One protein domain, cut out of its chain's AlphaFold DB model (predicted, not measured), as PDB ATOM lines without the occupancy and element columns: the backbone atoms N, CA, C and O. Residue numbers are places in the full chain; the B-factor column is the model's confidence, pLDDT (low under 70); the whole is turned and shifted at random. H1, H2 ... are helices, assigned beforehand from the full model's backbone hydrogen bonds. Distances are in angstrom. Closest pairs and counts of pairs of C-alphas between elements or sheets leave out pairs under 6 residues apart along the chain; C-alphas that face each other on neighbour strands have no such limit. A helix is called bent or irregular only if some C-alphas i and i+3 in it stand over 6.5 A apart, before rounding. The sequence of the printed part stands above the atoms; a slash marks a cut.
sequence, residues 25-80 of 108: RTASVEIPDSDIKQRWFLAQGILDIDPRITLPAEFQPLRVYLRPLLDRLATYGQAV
ATOM      1  N   ARG A  25     125.134 267.800 339.775       95.88
ATOM      2  CA  ARG A  25     123.683 267.991 339.861       95.88
ATOM      3  C   ARG A  25     123.349 268.486 341.261       95.88
ATOM      4  O   ARG A  25     123.280 267.701 342.202       95.88
ATOM      5  N   THR A  26     123.196 269.794 341.412       95.44
ATOM      6  CA  THR A  26     122.757 270.426 342.661       95.44
ATOM      7  C   THR A  26     121.532 271.295 342.395       95.44
ATOM      8  O   THR A  26     121.136 271.499 341.250       95.44
ATOM      9  N   ALA A  27     120.920 271.828 343.453       92.00
ATOM     10  CA  ALA A  27     119.784 272.739 343.308       92.00
ATOM     11  C   ALA A  27     120.154 274.070 342.621       92.00
ATOM     12  O   ALA A  27     119.269 274.759 342.122       92.00
ATOM     13  N   SER A  28     121.435 274.452 342.626       89.81
ATOM     14  CA  SER A  28     121.911 275.734 342.100       89.81
ATOM     15  C   SER A  28     122.746 275.617 340.826       89.81
ATOM     16  O   SER A  28     122.913 276.625 340.147       89.81
ATOM     17  N   VAL A  29     123.287 274.435 340.513       93.69
ATOM     18  CA  VAL A  29     124.220 274.221 339.398       93.69
ATOM     19  C   VAL A  29     123.996 272.852 338.755       93.69
ATOM     20  O   VAL A  29     123.950 271.824 339.438       93.69
ATOM     21  N   GLU A  30     123.952 272.841 337.425       95.75
ATOM     22  CA  GLU A  30     123.957 271.644 336.589       95.75
ATOM     23  C   GLU A  30     125.156 271.695 335.628       95.75
ATOM     24  O   GLU A  30     125.262 272.628 334.845       95.75
ATOM     25  N   ILE A  31     126.054 270.702 335.686       96.50
ATOM     26  CA  ILE A  31     127.201 270.551 334.766       96.50
ATOM     27  C   ILE A  31     127.259 269.101 334.265       96.50
ATOM     28  O   ILE A  31     127.258 268.198 335.104       96.50
ATOM     29  N   PRO A  32     127.328 268.811 332.955       96.31
ATOM     30  CA  PRO A  32     127.228 269.747 331.835       96.31
ATOM     31  C   PRO A  32     125.924 270.535 331.856       96.31
ATOM     32  O   PRO A  32     124.888 269.952 332.183       96.31
ATOM     33  N   ASP A  33     125.990 271.815 331.498       95.94
ATOM     34  CA  ASP A  33     124.806 272.661 331.363       95.94
ATOM     35  C   ASP A  33     123.871 272.065 330.294       95.94
ATOM     36  O   ASP A  33     124.284 271.744 329.170       95.94
ATOM     37  N   SER A  34     122.605 271.859 330.658       94.31
ATOM     38  CA  SER A  34     121.619 271.217 329.792       94.31
ATOM     39  C   SER A  34     121.227 272.077 328.582       94.31
ATOM     40  O   SER A  34     120.823 271.521 327.552       94.31
ATOM     41  N   ASP A  35     121.435 273.395 328.635       95.75
ATOM     42  CA  ASP A  35     121.157 274.323 327.539       95.75
ATOM     43  C   ASP A  35     122.128 274.171 326.367       95.75
ATOM     44  O   ASP A  35     121.768 274.517 325.238       95.75
ATOM     45  N   ILE A  36     123.303 273.559 326.567       96.00
ATOM     46  CA  ILE A  36     124.228 273.213 325.472       96.00
ATOM     47  C   ILE A  36     123.509 272.381 324.399       96.00
ATOM     48  O   ILE A  36     123.764 272.530 323.206       96.00
ATOM     49  N   LYS A  37     122.564 271.522 324.802       95.50
ATOM     50  CA  LYS A  37     121.801 270.650 323.892       95.50
ATOM     51  C   LYS A  37     120.555 271.316 323.313       95.50
ATOM     52  O   LYS A  37     119.865 270.704 322.499       95.50
ATOM     53  N   GLN A  38     120.241 272.533 323.747       94.94
ATOM     54  CA  GLN A  38     119.015 273.249 323.390       94.94
ATOM     55  C   GLN A  38     119.297 274.524 322.593       94.94
ATOM     56  O   GLN A  38     118.468 274.944 321.786       94.94
ATOM     57  N   ARG A  39     120.471 275.133 322.788       95.12
ATOM     58  CA  ARG A  39     120.861 276.409 322.190       95.12
ATOM     59  C   ARG A  39     122.014 276.194 321.220       95.12
ATOM     60  O   ARG A  39     123.141 275.913 321.620       95.12
ATOM     61  N   TRP A  40     121.729 276.355 319.928       96.69
ATOM     62  CA  TRP A  40     122.690 276.058 318.859       96.69
ATOM     63  C   TRP A  40     124.019 276.808 319.025       96.69
ATOM     64  O   TRP A  40     125.070 276.233 318.770       96.69
ATOM     65  N   PHE A  41     123.985 278.064 319.482       96.00
ATOM     66  CA  PHE A  41     125.176 278.905 319.599       96.00
ATOM     67  C   PHE A  41     126.105 278.466 320.738       96.00
ATOM     68  O   PHE A  41     127.314 278.640 320.622       96.00
ATOM     69  N   LEU A  42     125.570 277.852 321.803       97.00
ATOM     70  CA  LEU A  42     126.392 277.259 322.863       97.00
ATOM     71  C   LEU A  42     127.117 276.017 322.333       97.00
ATOM     72  O   LEU A  42     128.332 275.903 322.472       97.00
ATOM     73  N   ALA A  43     126.384 275.117 321.667       97.00
ATOM     74  CA  ALA A  43     126.969 273.926 321.053       97.00
ATOM     75  C   ALA A  43     128.021 274.284 319.992       97.00
ATOM     76  O   ALA A  43     129.115 273.722 320.002       97.00
ATOM     77  N   GLN A  44     127.700 275.225 319.098       97.75
ATOM     78  CA  GLN A  44     128.611 275.695 318.057       97.75
ATOM     79  C   GLN A  44     129.868 276.318 318.671       97.75
ATOM     80  O   GLN A  44     130.964 275.904 318.314       97.75
ATOM     81  N   GLY A  45     129.723 277.228 319.641       97.44
ATOM     82  CA  GLY A  45     130.866 277.899 320.266       97.44
ATOM     83  C   GLY A  45     131.836 276.936 320.954       97.44
ATOM     84  O   GLY A  45     133.046 277.113 320.859       97.44
ATOM     85  N   ILE A  46     131.333 275.874 321.595       96.94
ATOM     86  CA  ILE A  46     132.198 274.827 322.160       96.94
ATOM     87  C   ILE A  46     132.901 274.040 321.041       96.94
ATOM     88  O   ILE A  46     134.100 273.788 321.135       96.94
ATOM     89  N   LEU A  47     132.181 273.653 319.983       97.75
ATOM     90  CA  LEU A  47     132.738 272.875 318.866       97.75
ATOM     91  C   LEU A  47     133.760 273.656 318.030       97.75
ATOM     92  O   LEU A  47     134.655 273.039 317.453       97.75
ATOM     93  N   ASP A  48     133.650 274.984 317.988       98.19
ATOM     94  CA  ASP A  48     134.639 275.867 317.364       98.19
ATOM     95  C   ASP A  48     135.986 275.828 318.111       98.19
ATOM     96  O   ASP A  48     137.036 276.028 317.501       98.19
ATOM     97  N   ILE A  49     135.965 275.539 319.418       97.44
ATOM     98  CA  ILE A  49     137.159 275.410 320.268       97.44
ATOM     99  C   ILE A  49     137.678 273.965 320.264       97.44
ATOM    100  O   ILE A  49     138.869 273.740 320.045       97.44
ATOM    101  N   ASP A  50     136.801 272.982 320.497       97.44
ATOM    102  CA  ASP A  50     137.127 271.554 320.442       97.44
ATOM    103  C   ASP A  50     136.052 270.750 319.678       97.44
ATOM    104  O   ASP A  50     135.030 270.346 320.243       97.44
ATOM    105  N   PRO A  51     136.296 270.414 318.397       96.94
ATOM    106  CA  PRO A  51     135.325 269.703 317.564       96.94
ATOM    107  C   PRO A  51     135.159 268.218 317.933       96.94
ATOM    108  O   PRO A  51     134.271 267.529 317.411       96.94
ATOM    109  N   ARG A  52     136.034 267.680 318.793       97.06
ATOM    110  CA  ARG A  52     136.034 266.264 319.192       97.06
ATOM    111  C   ARG A  52     135.494 266.048 320.601       97.06
ATOM    112  O   ARG A  52     135.424 264.892 321.021       97.06
ATOM    113  N   ILE A  53     135.072 267.112 321.284       96.38
ATOM    114  CA  ILE A  53     134.571 267.027 322.648       96.38
ATOM    115  C   ILE A  53     133.396 266.049 322.763       96.38
ATOM    116  O   ILE A  53     132.498 265.969 321.911       96.38
ATOM    117  N   THR A  54     133.427 265.287 323.849       96.88
ATOM    118  CA  THR A  54     132.399 264.322 324.227       96.88
ATOM    119  C   THR A  54     131.775 264.796 325.527       96.88
ATOM    120  O   THR A  54     132.499 265.179 326.442       96.88
ATOM    121  N   LEU A  55     130.444 264.804 325.611       95.44
ATOM    122  CA  LEU A  55     129.775 265.216 326.838       95.44
ATOM    123  C   LEU A  55     129.974 264.160 327.943       95.44
ATOM    124  O   LEU A  55     129.759 262.966 327.690       95.44
ATOM    125  N   PRO A  56     130.350 264.588 329.165       92.38
ATOM    126  CA  PRO A  56     130.386 263.727 330.344       92.38
ATOM    127  C   PRO A  56     129.033 263.046 330.607       92.38
ATOM    128  O   PRO A  56     127.987 263.547 330.200       92.38
ATOM    129  N   ALA A  57     129.049 261.912 331.313       86.25
ATOM    130  CA  ALA A  57     127.908 261.020 331.599       86.25
ATOM    131  C   ALA A  57     127.330 260.244 330.401       86.25
ATOM    132  O   ALA A  57     127.074 259.048 330.526       86.25
ATOM    133  N   GLU A  58     127.123 260.887 329.253       86.88
ATOM    134  CA  GLU A  58     126.486 260.242 328.091       86.88
ATOM    135  C   GLU A  58     127.490 259.610 327.132       86.88
ATOM    136  O   GLU A  58     127.111 258.791 326.298       86.88
ATOM    137  N   PHE A  59     128.759 260.019 327.224       91.88
ATOM    138  CA  PHE A  59     129.822 259.626 326.300       91.88
ATOM    139  C   PHE A  59     129.457 259.882 324.826       91.88
ATOM    140  O   PHE A  59     129.937 259.204 323.917       91.88
ATOM    141  N   GLN A  60     128.619 260.897 324.584       95.00
ATOM    142  CA  GLN A  60     128.147 261.265 323.257       95.00
ATOM    143  C   GLN A  60     128.940 262.465 322.715       95.00
ATOM    144  O   GLN A  60     129.075 263.478 323.410       95.00
ATOM    145  N   PRO A  61     129.442 262.415 321.466       96.62
ATOM    146  CA  PRO A  61     130.064 263.575 320.841       96.62
ATOM    147  C   PRO A  61     129.084 264.745 320.723       96.62
ATOM    148  O   PRO A  61     127.989 264.578 320.177       96.62
ATOM    149  N   LEU A  62     129.502 265.944 321.145       96.00
ATOM    150  CA  LEU A  62     128.628 267.125 321.175       96.00
ATOM    151  C   LEU A  62     128.037 267.465 319.793       96.00
ATOM    152  O   LEU A  62     126.874 267.850 319.678       96.00
ATOM    153  N   ARG A  63     128.800 267.229 318.718       96.19
ATOM    154  CA  ARG A  63     128.370 267.445 317.322       96.19
ATOM    155  C   ARG A  63     127.058 266.753 316.937       96.19
ATOM    156  O   ARG A  63     126.394 267.212 316.013       96.19
ATOM    157  N   VAL A  64     126.664 265.678 317.628       95.75
ATOM    158  CA  VAL A  64     125.400 264.972 317.356       95.75
ATOM    159  C   VAL A  64     124.180 265.837 317.690       95.75
ATOM    160  O   VAL A  64     123.151 265.716 317.031       95.75
ATOM    161  N   TYR A  65     124.304 266.758 318.647       95.06
ATOM    162  CA  TYR A  65     123.213 267.655 319.037       95.06
ATOM    163  C   TYR A  65     123.111 268.899 318.150       95.06
ATOM    164  O   TYR A  65     122.029 269.466 318.027       95.06
ATOM    165  N   LEU A  66     124.199 269.315 317.494       95.75
ATOM    166  CA  LEU A  66     124.226 270.563 316.725       95.75
ATOM    167  C   LEU A  66     123.285 270.522 315.515       95.75
ATOM    168  O   LEU A  66     122.540 271.474 315.283       95.75
ATOM    169  N   ARG A  67     123.290 269.429 314.741       93.31
ATOM    170  CA  ARG A  67     122.517 269.373 313.491       93.31
ATOM    171  C   ARG A  67     121.005 269.552 313.711       93.31
ATOM    172  O   ARG A  67     120.451 270.452 313.082       93.31
ATOM    173  N   PRO A  68     120.353 268.826 314.643       94.75
ATOM    174  CA  PRO A  68     118.943 269.060 314.959       94.75
ATOM    175  C   PRO A  68     118.621 270.502 315.371       94.75
ATOM    176  O   PRO A  68     117.532 270.997 315.089       94.75
ATOM    177  N   LEU A  69     119.550 271.188 316.046       95.19
ATOM    178  CA  LEU A  69     119.357 272.576 316.469       95.19
ATOM    179  C   LEU A  69     119.409 273.548 315.286       95.19
ATOM    180  O   LEU A  69     118.582 274.455 315.204       95.19
ATOM    181  N   LEU A  70     120.341 273.337 314.354       94.19
ATOM    182  CA  LEU A  70     120.442 274.141 313.135       94.19
ATOM    183  C   LEU A  70     119.244 273.925 312.207       94.19
ATOM    184  O   LEU A  70     118.727 274.893 311.654       94.19
ATOM    185  N   ASP A  71     118.758 272.688 312.088       93.56
ATOM    186  CA  ASP A  71     117.571 272.393 311.283       93.56
ATOM    187  C   ASP A  71     116.336 273.137 311.840       93.56
ATOM    188  O   ASP A  71     115.604 273.774 311.082       93.56
ATOM    189  N   ARG A  72     116.152 273.166 313.173       90.94
ATOM    190  CA  ARG A  72     115.076 273.947 313.822       90.94
ATOM    191  C   ARG A  72     115.201 275.451 313.571       90.94
ATOM    192  O   ARG A  72     114.189 276.110 313.333       90.94
ATOM    193  N   LEU A  73     116.420 275.996 313.624       89.81
ATOM    194  CA  LEU A  73     116.672 277.408 313.326       89.81
ATOM    195  C   LEU A  73     116.293 277.741 311.876       89.81
ATOM    196  O   LEU A  73     115.639 278.754 311.625       89.81
ATOM    197  N   ALA A  74     116.661 276.870 310.933       88.56
ATOM    198  CA  ALA A  74     116.337 277.036 309.523       88.56
ATOM    199  C   ALA A  74     114.820 277.029 309.281       88.56
ATOM    200  O   ALA A  74     114.316 277.906 308.579       88.56
ATOM    201  N   THR A  75     114.074 276.115 309.916       85.31
ATOM    202  CA  THR A  75     112.602 276.090 309.830       85.31
ATOM    203  C   THR A  75     111.982 277.410 310.301       85.31
ATOM    204  O   THR A  75     111.065 277.924 309.663       85.31
ATOM    205  N   TYR A  76     112.510 278.001 311.376       76.81
ATOM    206  CA  TYR A  76     112.023 279.284 311.888       76.81
ATOM    207  C   TYR A  76     112.285 280.441 310.912       76.81
ATOM    208  O   TYR A  76     111.411 281.275 310.684       76.81
ATOM    209  N   GLY A  77     113.470 280.473 310.294       69.00
ATOM    210  CA  GLY A  77     113.820 281.483 309.292       69.00
ATOM    211  C   GLY A  77     112.918 281.446 308.052       69.00
ATOM    212  O   GLY A  77     112.586 282.495 307.496       69.00
ATOM    213  N   GLN A  78     112.462 280.256 307.643       59.81
ATOM    214  CA  GLN A  78     111.543 280.117 306.509       59.81
ATOM    215  C   GLN A  78     110.122 280.603 306.839       59.81
ATOM    216  O   GLN A  78     109.552 281.349 306.047       59.81
ATOM    217  N   ALA A  79     109.590 280.299 308.029       59.94
ATOM    218  CA  ALA A  79     108.250 280.738 308.441       59.94
ATOM    219  C   ALA A  79     108.107 282.274 308.529       59.94
ATOM    220  O   ALA A  79     107.065 282.828 308.193       59.94
ATOM    221  N   VAL A  80     109.169 282.984 308.929       57.44
ATOM    222  CA  VAL A  80     109.181 284.462 308.955       57.44
ATOM    223  C   VAL A  80     109.218 285.059 307.540       57.44
ATOM    224  O   VAL A  80     108.750 286.176 307.318       57.44
TER     225      VAL A  80
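AT A GLANCE: This is residues 25 to 80 of the 108 residues of an uncharacterized protein of Mycobacterium ostraviense (UniProt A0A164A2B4). A loose helical hairpin has one long arm: H2 packs at a slant on the first part of H3, whose last residues, 74 to 80, stick out. Short H1 makes a corner with H2, and residues 50 to 62 form a long loop that folds back on itself before H3. The printed part has 56 residues with three named helices, H1, H2 and H3 in chain order, and no named strand; its class is all helix. It is loose, with a radius of gyration of the C-alphas of 12.8 A and spans of 39 by 28 by 18 A.

HOW THE PARTS SIT: H1, residues 34 to 37, and H2, residues 40 to 49, touch only at the corner by their tight link; their closest C-alphas, of Ile 36 and Ala 43, are 5.2 A apart. H2 and H3, residues 63 to 80, form a helical hairpin and touch, with the C-alphas of Trp 40 and Leu 69 closest at 5.4 A. They run opposite ways at a steep tilt of 43 degrees, and H3 touches H2 with residues 63 to 70 alone. H1 and H3 are close but not clearly touching; their closest C-alphas, of Lys 37 and Tyr 65, are 5.9 A apart. Within the link from H2 to H3, residues 54 to 55 pair antiparallel with residues 60 to 61. O i to N i+4 pairs are within hydrogen-bond range in 5 of 6 cases in H2 and 11 of 14 in H3, while H1 is too short for such a pair.

IN THESE COORDINATES: H1 begins at C-alpha 34 (121.619, 271.217, 329.792). H2 is 14.6 A long and ends at C-alpha 49 (137.159, 275.410, 320.268). H3 is 27.0 A long and ends at C-alpha 80 (109.181, 284.462, 308.955). H3 is irregular, but only just: C-alphas 64 and 67 are 6.53 A apart.

THE WHOLE: The two C-alphas farthest apart, of Thr 26 and Gln 78, are 39.1 A from each other. The printed part has no cut, and the link from H2 to H3, with 13 residues, is long. Mean pLDDT of the printed part is 92.0, and residues 77 to 80 are under 70.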